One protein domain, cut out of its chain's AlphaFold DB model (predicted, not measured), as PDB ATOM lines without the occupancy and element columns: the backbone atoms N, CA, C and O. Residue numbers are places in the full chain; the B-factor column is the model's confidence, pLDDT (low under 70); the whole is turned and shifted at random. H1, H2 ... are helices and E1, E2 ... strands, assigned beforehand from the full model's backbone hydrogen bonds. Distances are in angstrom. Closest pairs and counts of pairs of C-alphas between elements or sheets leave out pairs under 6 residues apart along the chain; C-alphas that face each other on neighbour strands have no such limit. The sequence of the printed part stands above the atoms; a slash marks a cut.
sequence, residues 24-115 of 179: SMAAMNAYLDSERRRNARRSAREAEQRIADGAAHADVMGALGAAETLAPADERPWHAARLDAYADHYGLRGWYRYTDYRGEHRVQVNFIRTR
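Overview. This is residues 24 to 115 of the 179 residues of an uncharacterized protein of Marinitenerispora sediminis (UniProt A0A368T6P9). A short middle helix, H2, has the long helix H1, the helix H3 and a hairpin of two strands, E1 and E2, round it, with the long axes of these parts running in nearly one direction. H2 packs on E2 of the hairpin, H1 and H3 pack on H2 from other sides, and the free end of H1, residues 25 to 31, sticks out beyond the body together with Ser 24. The printed part has 92 residues, with three named helices and then two named strands in the order H1, H2, H3, E1, E2; the sheet is E1 - E2, antiparallel, and the class is mixed, helices and strands. It is compact, with a radius of gyration of the C-alphas of 13.9 A, yet elongated, spanning 50 by 29 by 17 A.

Arrangement. The sheet is the hairpin of E1, residues 93 to 99, and E2, residues 105 to 113, antiparallel at 166 degrees between directions. N 96 and O 108 are 3.0 A apart and N 106 and O 98 are 2.9 A apart, both within hydrogen-bond range. E2 bends by 60 degrees at residue 110. H2, residues 57 to 70, has 17 pairs of C-alphas within 8 A of E2, the closest being those of Thr 69 and Arg 106, 5.0 A apart; H2 and E1 are near each other, with 10 pairs of C-alphas within 10 A. H1, residues 25 to 52, touches H2, the closest C-alphas being those of Ala 40 and Ala 67 at 4.0 A, with a shallow tilt of 16 degrees, opposite ways, a helical hairpin. H3, residues 76 to 90, touches H2 in a second helical hairpin, the closest C-alphas being those of Glu 68 and His 79 at 5.0 A, with a shallow tilt of 14 degrees, opposite ways. H1 and H3 are close but not clearly touching, the closest C-alphas being those of Ala 44 and His 79 at 7.7 A. H1 is apart from E1 and E2. In H1, H2 and H3 every O i to N i+4 pair is within hydrogen-bond range.

Along the chain. E1 measures 18.9 A from first to last C-alpha and E2 22.7 A, ending at C-alpha 113 (78.433, 58.850, -1.916). H1, 40.6 A long, begins at C-alpha 25 (80.284, 99.002, -17.553). H2 is 19.8 A long and begins at C-alpha 57 (82.315, 65.118, 2.792); H3 is 21.6 A long.

Size, cuts and confidence. The two C-alphas farthest apart are those of Ser 24 and Arg 115, 50.9 A. Without residues 24 to 31, which stand free, the body spans 36 by 27 by 17 A. The printed part has no cut, and the four links between named elements are tight. The mean pLDDT of the printed part is 95.3, and no printed residue is under 70.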
ATOM      1  N   SER A  24      81.388 103.147 -15.213       82.88
ATOM      2  CA  SER A  24      81.388 102.521 -16.535       82.88
ATOM      3  C   SER A  24      81.088 101.027 -16.415       82.88
ATOM      4  O   SER A  24      81.464 100.378 -15.438       82.88
ATOM      5  N   MET A  25      80.489 100.452 -17.459       82.00
ATOM      6  CA  MET A  25      80.284  99.002 -17.553       82.00
ATOM      7  C   MET A  25      81.593  98.219 -17.374       82.00
ATOM      8  O   MET A  25      81.596  97.159 -16.757       82.00
ATOM      9  N   ALA A  26      82.721  98.756 -17.854       83.69
ATOM     10  CA  ALA A  26      84.035  98.145 -17.673       83.69
ATOM     11  C   ALA A  26      84.468  98.118 -16.195       83.69
ATOM     12  O   ALA A  26      84.893  97.073 -15.705       83.69
ATOM     13  N   ALA A  27      84.312  99.231 -15.469       82.25
ATOM     14  CA  ALA A  27      84.621  99.300 -14.041       82.25
ATOM     15  C   ALA A  27      83.689  98.403 -13.208       82.25
ATOM     16  O   ALA A  27      84.155  97.695 -12.316       82.25
ATOM     17  N   MET A  28      82.395  98.367 -13.541       86.94
ATOM     18  CA  MET A  28      81.430  97.467 -12.904       86.94
ATOM     19  C   MET A  28      81.780  95.994 -13.141       86.94
ATOM     20  O   MET A  28      81.783  95.210 -12.194       86.94
ATOM     21  N   ASN A  29      82.134  95.614 -14.372       86.56
ATOM     22  CA  ASN A  29      82.549  94.246 -14.688       86.56
ATOM     23  C   ASN A  29      83.830  93.856 -13.940       86.56
ATOM     24  O   ASN A  29      83.895  92.764 -13.382       86.56
ATOM     25  N   ALA A  30      84.817  94.753 -13.866       86.50
ATOM     26  CA  ALA A  30      86.043  94.518 -13.104       86.50
ATOM     27  C   ALA A  30      85.774  94.365 -11.595       86.50
ATOM     28  O   ALA A  30      86.362  93.501 -10.943       86.50
ATOM     29  N   TYR A  31      84.859  95.163 -11.038       87.38
ATOM     30  CA  TYR A  31      84.427  95.028  -9.647       87.38
ATOM     31  C   TYR A  31      83.752  93.674  -9.390       87.38
ATOM     32  O   TYR A  31      84.118  92.974  -8.446       87.38
ATOM     33  N   LEU A  32      82.806  93.276 -10.247       89.94
ATOM     34  CA  LEU A  32      82.123  91.986 -10.134       89.94
ATOM     35  C   LEU A  32      83.097  90.809 -10.268       89.94
ATOM     36  O   LEU A  32      82.971  89.840  -9.522       89.94
ATOM     37  N   ASP A  33      84.080  90.897 -11.167       91.44
ATOM     38  CA  ASP A  33      85.131  89.883 -11.303       91.44
ATOM     39  C   ASP A  33      85.989  89.786 -10.031       91.44
ATOM     40  O   ASP A  33      86.201  88.700  -9.495       91.44
ATOM     41  N   SER A  34      86.401  90.927  -9.468       92.50
ATOM     42  CA  SER A  34      87.129  90.978  -8.194       92.50
ATOM     43  C   SER A  34      86.330  90.364  -7.035       92.50
ATOM     44  O   SER A  34      86.880  89.600  -6.236       92.50
ATOM     45  N   GLU A  35      85.033  90.665  -6.928       95.06
ATOM     46  CA  GLU A  35      84.157  90.061  -5.917       95.06
ATOM     47  C   GLU A  35      84.015  88.547  -6.123       95.06
ATOM     48  O   GLU A  35      84.125  87.782  -5.162       95.06
ATOM     49  N   ARG A  36      83.852  88.086  -7.371       93.50
ATOM     50  CA  ARG A  36      83.825  86.659  -7.732       93.50
ATOM     51  C   ARG A  36      85.103  85.942  -7.287       93.50
ATOM     52  O   ARG A  36      85.009  84.952  -6.563       93.50
ATOM     53  N   ARG A  37      86.286  86.491  -7.595       96.94
ATOM     54  CA  ARG A  37      87.586  85.955  -7.131       96.94
ATOM     55  C   ARG A  37      87.667  85.889  -5.613       96.94
ATOM     56  O   ARG A  37      88.057  84.867  -5.050       96.94
ATOM     57  N   ARG A  38      87.297  86.972  -4.921       97.00
ATOM     58  CA  ARG A  38      87.337  87.018  -3.453       97.00
ATOM     59  C   ARG A  38      86.435  85.949  -2.843       97.00
ATOM     60  O   ARG A  38      86.862  85.255  -1.921       97.00
ATOM     61  N   ASN A  39      85.218  85.804  -3.360       97.75
ATOM     62  CA  ASN A  39      84.255  84.829  -2.867       97.75
ATOM     63  C   ASN A  39      84.702  83.390  -3.164       97.75
ATOM     64  O   ASN A  39      84.646  82.561  -2.260       97.75
ATOM     65  N   ALA A  40      85.242  83.118  -4.356       97.62
ATOM     66  CA  ALA A  40      85.802  81.811  -4.706       97.62
ATOM     67  C   ALA A  40      86.936  81.397  -3.753       97.62
ATOM     68  O   ALA A  40      86.937  80.300  -3.192       97.62
ATOM     69  N   ARG A  41      87.871  82.315  -3.477       97.25
ATOM     70  CA  ARG A  41      88.965  82.083  -2.522       97.25
ATOM     71  C   ARG A  41      88.469  81.911  -1.089       97.25
ATOM     72  O   ARG A  41      89.043  81.114  -0.354       97.25
ATOM     73  N   ARG A  42      87.427  82.641  -0.674       98.25
ATOM     74  CA  ARG A  42      86.811  82.465   0.650       98.25
ATOM     75  C   ARG A  42      86.225  81.062   0.790       98.25
ATOM     76  O   ARG A  42      86.563  80.390   1.754       98.25
ATOM     77  N   SER A  43      85.436  80.606  -0.182       98.19
ATOM     78  CA  SER A  43      84.860  79.255  -0.176       98.19
ATOM     79  C   SER A  43      85.935  78.164  -0.193       98.19
ATOM     80  O   SER A  43      85.806  77.172   0.517       98.19
ATOM     81  N   ALA A  44      87.047  78.369  -0.911       97.88
ATOM     82  CA  ALA A  44      88.171  77.430  -0.891       97.88
ATOM     83  C   ALA A  44      88.825  77.311   0.500       97.88
ATOM     84  O   ALA A  44      89.122  76.202   0.933       97.88
ATOM     85  N   ARG A  45      88.998  78.424   1.230       98.25
ATOM     86  CA  ARG A  45      89.481  78.393   2.627       98.25
ATOM     87  C   ARG A  45      88.472  77.756   3.574       98.25
ATOM     88  O   ARG A  45      88.847  77.064   4.507       98.25
ATOM     89  N   GLU A  46      87.188  77.991   3.336       98.44
ATOM     90  CA  GLU A  46      86.111  77.365   4.100       98.44
ATOM     91  C   GLU A  46      86.123  75.839   3.934       98.44
ATOM     92  O   GLU A  46      85.879  75.112   4.892       98.44
ATOM     93  N   ALA A  47      86.438  75.348   2.732       98.12
ATOM     94  CA  ALA A  47      86.655  73.926   2.491       98.12
ATOM     95  C   ALA A  47      87.881  73.400   3.251       98.12
ATOM     96  O   ALA A  47      87.786  72.365   3.899       98.12
ATOM     97  N   GLU A  48      89.009  74.117   3.217       97.94
ATOM     98  CA  GLU A  48      90.216  73.752   3.980       97.94
ATOM     99  C   GLU A  48      89.930  73.656   5.485       97.94
ATOM    100  O   GLU A  48      90.331  72.686   6.125       97.94
ATOM    101  N   GLN A  49      89.183  74.616   6.035       98.19
ATOM    102  CA  GLN A  49      88.785  74.599   7.441       98.19
ATOM    103  C   GLN A  49      87.892  73.395   7.756       98.19
ATOM    104  O   GLN A  49      88.161  72.669   8.704       98.19
ATOM    105  N   ARG A  50      86.884  73.117   6.921       98.00
ATOM    106  CA  ARG A  50      86.015  71.940   7.086       98.00
ATOM    107  C   ARG A  50      86.781  70.621   7.052       98.00
ATOM    108  O   ARG A  50      86.444  69.710   7.799       98.00
ATOM    109  N   ILE A  51      87.802  70.517   6.201       98.00
ATOM    110  CA  ILE A  51      88.689  69.347   6.167       98.00
ATOM    111  C   ILE A  51      89.436  69.219   7.496       98.00
ATOM    112  O   ILE A  51      89.474  68.131   8.065       98.00
ATOM    113  N   ALA A  52      90.000  70.319   8.003       97.75
ATOM    114  CA  ALA A  52      90.708  70.328   9.280       97.75
ATOM    115  C   ALA A  52      89.794  69.970  10.466       97.75
ATOM    116  O   ALA A  52      90.222  69.266  11.377       97.75
ATOM    117  N   ASP A  53      88.534  70.401  10.419       97.81
ATOM    118  CA  ASP A  53      87.527  70.129  11.447       97.81
ATOM    119  C   ASP A  53      86.941  68.705  11.360       97.81
ATOM    120  O   ASP A  53      86.154  68.308  12.219       97.81
ATOM    121  N   GLY A  54      87.295  67.927  10.328       96.94
ATOM    122  CA  GLY A  54      86.739  66.592  10.101       96.94
ATOM    123  C   GLY A  54      85.253  66.608   9.728       96.94
ATOM    124  O   GLY A  54      84.518  65.687  10.085       96.94
ATOM    125  N   ALA A  55      84.794  67.659   9.043       97.56
ATOM    126  CA  ALA A  55      83.408  67.787   8.607       97.56
ATOM    127  C   ALA A  55      83.006  66.687   7.606       97.56
ATOM    128  O   ALA A  55      83.846  66.041   6.973       97.56
ATOM    129  N   ALA A  56      81.696  66.510   7.416       96.25
ATOM    130  CA  ALA A  56      81.176  65.567   6.437       96.25
ATOM    131  C   ALA A  56      81.636  65.930   5.012       96.25
ATOM    132  O   ALA A  56      81.705  67.103   4.636       96.25
ATOM    133  N   HIS A  57      81.878  64.914   4.178       97.00
ATOM    134  CA  HIS A  57      82.315  65.118   2.792       97.00
ATOM    135  C   HIS A  57      81.359  66.000   1.980       97.00
ATOM    136  O   HIS A  57      81.818  66.760   1.131       97.00
ATOM    137  N   ALA A  58      80.052  65.942   2.256       96.12
ATOM    138  CA  ALA A  58      79.060  66.801   1.612       96.12
ATOM    139  C   ALA A  58      79.341  68.295   1.841       96.12
ATOM    140  O   ALA A  58      79.261  69.083   0.900       96.12
ATOM    141  N   ASP A  59      79.746  68.678   3.053       97.81
ATOM    142  CA  ASP A  59      80.032  70.071   3.397       97.81
ATOM    143  C   ASP A  59      81.335  70.555   2.750       97.81
ATOM    144  O   ASP A  59      81.419  71.686   2.262       97.81
ATOM    145  N   VAL A  60      82.355  69.690   2.704       98.50
ATOM    146  CA  VAL A  60      83.621  69.991   2.018       98.50
ATOM    147  C   VAL A  60      83.395  70.135   0.512       98.50
ATOM    148  O   VAL A  60      83.801  71.138  -0.077       98.50
ATOM    149  N   MET A  61      82.703  69.173  -0.106       98.38
ATOM    150  CA  MET A  61      82.374  69.204  -1.533       98.38
ATOM    151  C   MET A  61      81.503  70.410  -1.883       98.38
ATOM    152  O   MET A  61      81.754  71.057  -2.896       98.38
ATOM    153  N   GLY A  62      80.533  70.767  -1.036       98.06
ATOM    154  CA  GLY A  62      79.716  71.968  -1.210       98.06
ATOM    155  C   GLY A  62      80.558  73.245  -1.254       98.06
ATOM    156  O   GLY A  62      80.385  74.075  -2.148       98.06
ATOM    157  N   ALA A  63      81.528  73.384  -0.346       98.44
ATOM    158  CA  ALA A  63      82.428  74.536  -0.311       98.44
ATOM    159  C   ALA A  63      83.404  74.578  -1.505       98.44
ATOM    160  O   ALA A  63      83.601  75.640  -2.101       98.44
ATOM    161  N   LEU A  64      83.973  73.434  -1.901       98.62
ATOM    162  CA  LEU A  64      84.822  73.329  -3.096       98.62
ATOM    163  C   LEU A  64      84.026  73.623  -4.379       98.62
ATOM    164  O   LEU A  64      84.498  74.364  -5.242       98.62
ATOM    165  N   GLY A  65      82.794  73.119  -4.480       98.31
ATOM    166  CA  GLY A  65      81.909  73.340  -5.622       98.31
ATOM    167  C   GLY A  65      81.465  74.797  -5.738       98.31
ATOM    168  O   GLY A  65      81.427  75.350  -6.840       98.31
ATOM    169  N   ALA A  66      81.210  75.459  -4.605       98.25
ATOM    170  CA  ALA A  66      80.958  76.896  -4.561       98.25
ATOM    171  C   ALA A  66      82.183  77.699  -5.023       98.25
ATOM    172  O   ALA A  66      82.035  78.632  -5.813       98.25
ATOM    173  N   ALA A  67      83.388  77.318  -4.586       98.44
ATOM    174  CA  ALA A  67      84.623  77.960  -5.025       98.44
ATOM    175  C   ALA A  67      84.816  77.861  -6.546       98.44
ATOM    176  O   ALA A  67      85.053  78.877  -7.195       98.44
ATOM    177  N   GLU A  68      84.639  76.675  -7.130       98.50
ATOM    178  CA  GLU A  68      84.725  76.480  -8.581       98.50
ATOM    179  C   GLU A  68      83.630  77.245  -9.346       98.50
ATOM    180  O   GLU A  68      83.913  77.891 -10.355       98.50
ATOM    181  N   THR A  69      82.389  77.223  -8.849       97.88
ATOM    182  CA  THR A  69      81.245  77.924  -9.460       97.88
ATOM    183  C   THR A  69      81.446  79.442  -9.493       97.88
ATOM    184  O   THR A  69      81.071  80.101 -10.460       97.88
ATOM    185  N   LEU A  70      82.017  80.015  -8.431       96.69
ATOM    186  CA  LEU A  70      82.214  81.461  -8.308       96.69
ATOM    187  C   LEU A  70      83.466  81.958  -9.036       96.69
ATOM    188  O   LEU A  70      83.547  83.146  -9.345       96.69
ATOM    189  N   ALA A  71      84.438  81.082  -9.292       96.44
ATOM    190  CA  ALA A  71      85.707  81.460  -9.888       96.44
ATOM    191  C   ALA A  71      85.540  81.985 -11.331       96.44
ATOM    192  O   ALA A  71      84.864  81.357 -12.163       96.44
ATOM    193  N   PRO A  72      86.204  83.104 -11.677       94.38
ATOM    194  CA  PRO A  72      86.353  83.520 -13.067       94.38
ATOM    195  C   PRO A  72      87.064  82.462 -13.911       94.38
ATOM    196  O   PRO A  72      87.751  81.587 -13.388       94.38
ATOM    197  N   ALA A  73      86.907  82.548 -15.231       93.81
ATOM    198  CA  ALA A  73      87.353  81.508 -16.159       93.81
ATOM    199  C   ALA A  73      88.858  81.187 -16.080       93.81
ATOM    200  O   ALA A  73      89.237  80.047 -16.321       93.81
ATOM    201  N   ASP A  74      89.700  82.157 -15.725       95.19
ATOM    202  CA  ASP A  74      91.148  81.993 -15.583       95.19
ATOM    203  C   ASP A  74      91.571  81.356 -14.245       95.19
ATOM    204  O   ASP A  74      92.566  80.637 -14.209       95.19
ATOM    205  N   GLU A  75      90.815  81.554 -13.158       96.12
ATOM    206  CA  GLU A  75      91.076  80.898 -11.859       96.12
ATOM    207  C   GLU A  75      90.315  79.570 -11.698       96.12
ATOM    208  O   GLU A  75      90.703  78.719 -10.895       96.12
ATOM    209  N   ARG A  76      89.246  79.350 -12.472       96.31
ATOM    210  CA  ARG A  76      88.388  78.163 -12.362       96.31
ATOM    211  C   ARG A  76      89.139  76.835 -12.492       96.31
ATOM    212  O   ARG A  76      88.874  75.974 -11.658       96.31
ATOM    213  N   PRO A  77      90.079  76.632 -13.441       98.06
ATOM    214  CA  PRO A  77      90.797  75.361 -13.553       98.06
ATOM    215  C   PRO A  77      91.551  74.976 -12.275       98.06
ATOM    216  O   PRO A  77      91.610  73.801 -11.924       98.06
ATOM    217  N   TRP A  78      92.079  75.960 -11.540       96.81
ATOM    218  CA  TRP A  78      92.754  75.712 -10.266       96.81
ATOM    219  C   TRP A  78      91.777  75.245  -9.181       96.81
ATOM    220  O   TRP A  78      92.069  74.302  -8.447       96.81
ATOM    221  N   HIS A  79      90.597  75.865  -9.096       98.12
ATOM    222  CA  HIS A  79      89.549  75.436  -8.168       98.12
ATOM    223  C   HIS A  79      88.967  74.064  -8.540       98.12
ATOM    224  O   HIS A  79      88.760  73.240  -7.650       98.12
ATOM    225  N   ALA A  80      88.781  73.802  -9.836       98.31
ATOM    226  CA  ALA A  80      88.308  72.519 -10.344       98.31
ATOM    227  C   ALA A  80      89.260  71.375  -9.984       98.31
ATOM    228  O   ALA A  80      88.827  70.389  -9.397       98.31
ATOM    229  N   ALA A  81      90.567  71.554 -10.203       98.44
ATOM    230  CA  ALA A  81      91.572  70.549  -9.859       98.44
ATOM    231  C   ALA A  81      91.576  70.187  -8.363       98.44
ATOM    232  O   ALA A  81      91.855  69.048  -7.999       98.44
ATOM    233  N   ARG A  82      91.261  71.141  -7.479       98.12
ATOM    234  CA  ARG A  82      91.164  70.889  -6.032       98.12
ATOM    235  C   ARG A  82      89.922  70.086  -5.669       98.12
ATOM    236  O   ARG A  82      90.008  69.211  -4.813       98.12
ATOM    237  N   LEU A  83      88.791  70.397  -6.300       98.38
ATOM    238  CA  LEU A  83      87.567  69.623  -6.142       98.38
ATOM    239  C   LEU A  83      87.765  68.190  -6.654       98.38
ATOM    240  O   LEU A  83      87.458  67.252  -5.925       98.38
ATOM    241  N   ASP A  84      88.355  68.035  -7.841       98.50
ATOM    242  CA  ASP A  84      88.646  66.731  -8.448       98.50
ATOM    243  C   ASP A  84      89.587  65.911  -7.569       98.50
ATOM    244  O   ASP A  84      89.268  64.783  -7.212       98.50
ATOM    245  N   ALA A  85      90.703  66.496  -7.125       98.44
ATOM    246  CA  ALA A  85      91.659  65.804  -6.267       98.44
ATOM    247  C   ALA A  85      91.033  65.341  -4.943       98.44
ATOM    248  O   ALA A  85      91.345  64.252  -4.464       98.44
ATOM    249  N   TYR A  86      90.154  66.153  -4.347       98.19
ATOM    250  CA  TYR A  86      89.450  65.772  -3.124       98.19
ATOM    251  C   TYR A  86      88.448  64.640  -3.384       98.19
ATOM    252  O   TYR A  86      88.447  63.645  -2.659       98.19
ATOM    253  N   ALA A  87      87.629  64.761  -4.432       97.81
ATOM    254  CA  ALA A  87      86.672  63.730  -4.808       97.81
ATOM    255  C   ALA A  87      87.369  62.401  -5.129       97.81
ATOM    256  O   ALA A  87      86.973  61.366  -4.599       97.81
ATOM    257  N   ASP A  88      88.447  62.432  -5.910       97.62
ATOM    258  CA  ASP A  88      89.220  61.249  -6.282       97.62
ATOM    259  C   ASP A  88      89.876  60.587  -5.068       97.62
ATOM    260  O   ASP A  88      89.821  59.364  -4.925       97.62
ATOM    261  N   HIS A  89      90.455  61.378  -4.155       97.38
ATOM    262  CA  HIS A  89      91.127  60.856  -2.963       97.38
ATOM    263  C   HIS A  89      90.191  60.029  -2.073       97.38
ATOM    264  O   HIS A  89      90.594  58.987  -1.555       97.38
ATOM    265  N   TYR A  90      88.941  60.470  -1.921       95.88
ATOM    266  CA  TYR A  90      87.936  59.795  -1.096       95.88
ATOM    267  C   TYR A  90      86.958  58.926  -1.911       95.88
ATOM    268  O   TYR A  90      86.031  58.344  -1.348       95.88
ATOM    269  N   GLY A  91      87.150  58.812  -3.230       96.00
ATOM    270  CA  GLY A  91      86.266  58.057  -4.122       96.00
ATOM    271  C   GLY A  91      84.821  58.568  -4.126       96.00
ATOM    272  O   GLY A  91      83.890  57.760  -4.115       96.00
ATOM    273  N   LEU A  92      84.638  59.891  -4.096       96.81
ATOM    274  CA  LEU A  92      83.341  60.545  -3.937       96.81
ATOM    275  C   LEU A  92      82.575  60.661  -5.255       96.81
ATOM    276  O   LEU A  92      83.095  61.124  -6.271       96.81
ATOM    277  N   ARG A  93      81.290  60.318  -5.195       96.44
ATOM    278  CA  ARG A  93      80.297  60.457  -6.271       96.44
ATOM    279  C   ARG A  93      79.106  61.290  -5.794       96.44
ATOM    280  O   ARG A  93      79.093  61.751  -4.654       96.44
ATOM    281  N   GLY A  94      78.098  61.486  -6.642       95.44
ATOM    282  CA  GLY A  94      76.908  62.276  -6.318       95.44
ATOM    283  C   GLY A  94      77.077  63.782  -6.520       95.44
ATOM    284  O   GLY A  94      76.414  64.584  -5.857       95.44
ATOM    285  N   TRP A  95      77.976  64.176  -7.417       96.88
ATOM    286  CA  TRP A  95      78.197  65.558  -7.824       96.88
ATOM    287  C   TRP A  95      78.510  65.607  -9.322       96.88
ATOM    288  O   TRP A  95      79.013  64.633  -9.875       96.88
ATOM    289  N   TYR A  96      78.222  66.734  -9.974       97.12
ATOM    290  CA  TYR A  96      78.528  66.933 -11.392       97.12
ATOM    291  C   TYR A  96      78.702  68.411 -11.747       97.12
ATOM    292  O   TYR A  96      78.299  69.313 -11.007       97.12
ATOM    293  N   ARG A  97      79.301  68.659 -12.916       97.38
ATOM    294  CA  ARG A  97      79.440  69.988 -13.523       97.38
ATOM    295  C   ARG A  97      78.423  70.155 -14.637       97.38
ATOM    296  O   ARG A  97      78.222  69.237 -15.424       97.38
ATOM    297  N   TYR A  98      77.831  71.335 -14.738       95.62
ATOM    298  CA  TYR A  98      76.935  71.675 -15.838       95.62
ATOM    299  C   TYR A  98      77.026  73.158 -16.189       95.62
ATOM    300  O   TYR A  98      77.541  73.979 -15.427       95.62
ATOM    301  N   THR A  99      76.513  73.506 -17.363       95.56
ATOM    302  CA  THR A  99      76.287  74.894 -17.759       95.56
ATOM    303  C   THR A  99      74.805  75.193 -17.606       95.56
ATOM    304  O   THR A  99      73.969  74.491 -18.178       95.56
ATOM    305  N   ASP A 100      74.466  76.201 -16.805       92.94
ATOM    306  CA  ASP A 100      73.070  76.579 -16.608       92.94
ATOM    307  C   ASP A 100      72.484  77.273 -17.853       92.94
ATOM    308  O   ASP A 100      73.170  77.581 -18.830       92.94
ATOM    309  N   TYR A 101      71.179  77.546 -17.826       91.56
ATOM    310  CA  TYR A 101      70.467  78.180 -18.941       91.56
ATOM    311  C   TYR A 101      70.948  79.608 -19.270       91.56
ATOM    312  O   TYR A 101      70.543  80.163 -20.289       91.56
ATOM    313  N   ARG A 102      71.770  80.223 -18.409       91.25
ATOM    314  CA  ARG A 102      72.387  81.540 -18.624       91.25
ATOM    315  C   ARG A 102      73.785  81.418 -19.238       91.25
ATOM    316  O   ARG A 102      74.421  82.441 -19.463       91.25
ATOM    317  N   GLY A 103      74.258  80.199 -19.501       92.56
ATOM    318  CA  GLY A 103      75.616  79.944 -19.974       92.56
ATOM    319  C   GLY A 103      76.665  79.963 -18.859       92.56
ATOM    320  O   GLY A 103      77.857  79.971 -19.158       92.56
ATOM    321  N   GLU A 104      76.254  79.985 -17.587       91.69
ATOM    322  CA  GLU A 104      77.182  80.055 -16.457       91.69
ATOM    323  C   GLU A 104      77.584  78.651 -15.995       91.69
ATOM    324  O   GLU A 104      76.767  77.729 -15.931       91.69
ATOM    325  N   HIS A 105      78.861  78.498 -15.644       95.25
ATOM    326  CA  HIS A 105      79.393  77.258 -15.083       95.25
ATOM    327  C   HIS A 105      78.845  77.015 -13.678       95.25
ATOM    328  O   HIS A 105      78.839  77.923 -12.845       95.25
ATOM    329  N   ARG A 106      78.431  75.781 -13.394       97.31
ATOM    330  CA  ARG A 106      77.904  75.362 -12.096       97.31
ATOM    331  C   ARG A 106      78.458  74.005 -11.696       97.31
ATOM    332  O   ARG A 106      78.601  73.107 -12.522       97.31
ATOM    333  N   VAL A 107      78.672  73.849 -10.395       97.88
ATOM    334  CA  VAL A 107      78.865  72.550  -9.751       97.88
ATOM    335  C   VAL A 107      77.620  72.243  -8.931       97.88
ATOM    336  O   VAL A 107      77.241  73.029  -8.062       97.88
ATOM    337  N   GLN A 108      76.984  71.108  -9.204       96.75
ATOM    338  CA  GLN A 108      75.900  70.582  -8.388       96.75
ATOM    339  C   GLN A 108      76.469  69.521  -7.449       96.75
ATOM    340  O   GLN A 108      76.997  68.508  -7.901       96.75
ATOM    341  N   VAL A 109      76.312  69.734  -6.146       95.38
ATOM    342  CA  VAL A 109      76.599  68.732  -5.116       95.38
ATOM    343  C   VAL A 109      75.261  68.217  -4.606       95.38
ATOM    344  O   VAL A 109      74.439  68.995  -4.127       95.38
ATOM    345  N   ASN A 110      75.009  66.921  -4.778       92.06
ATOM    346  CA  ASN A 110      73.773  66.281  -4.345       92.06
ATOM    347  C   ASN A 110      74.030  65.493  -3.055       92.06
ATOM    348  O   ASN A 110      74.648  65.983  -2.115       92.06
ATOM    349  N   PHE A 111      73.547  64.255  -3.008       91.56
ATOM    350  CA  PHE A 111      73.898  63.307  -1.968       91.56
ATOM    351  C   PHE A 111      75.269  62.712  -2.295       91.56
ATOM    352  O   PHE A 111      75.377  61.939  -3.247       91.56
ATOM    353  N   ILE A 112      76.301  63.113  -1.546       95.19
ATOM    354  CA  ILE A 112      77.652  62.577  -1.720       95.19
ATOM    355  C   ILE A 112      77.690  61.121  -1.274       95.19
ATOM    356  O   ILE A 112      77.214  60.778  -0.195       95.19
ATOM    357  N   ARG A 113      78.288  60.289  -2.121       94.00
ATOM    358  CA  ARG A 113      78.433  58.850  -1.916       94.00
ATOM    359  C   ARG A 113      79.891  58.461  -1.983       94.00
ATOM    360  O   ARG A 113      80.658  59.067  -2.726       94.00
ATOM    361  N   THR A 114      80.249  57.437  -1.238       92.75
ATOM    362  CA  THR A 114      81.572  56.821  -1.224       92.75
ATOM    363  C   THR A 114      81.559  55.521  -2.023       92.75
ATOM    364  O   THR A 114      80.526  55.068  -2.523       92.75
ATOM    365  N   ARG A 115      82.719  54.868  -2.120       88.25
ATOM    366  CA  ARG A 115      82.827  53.541  -2.736       88.25
ATOM    367  C   ARG A 115      81.987  52.475  -2.020       88.25
ATOM    368  O   ARG A 115      81.529  51.543  -2.678       88.25
TER     369      ARG A 115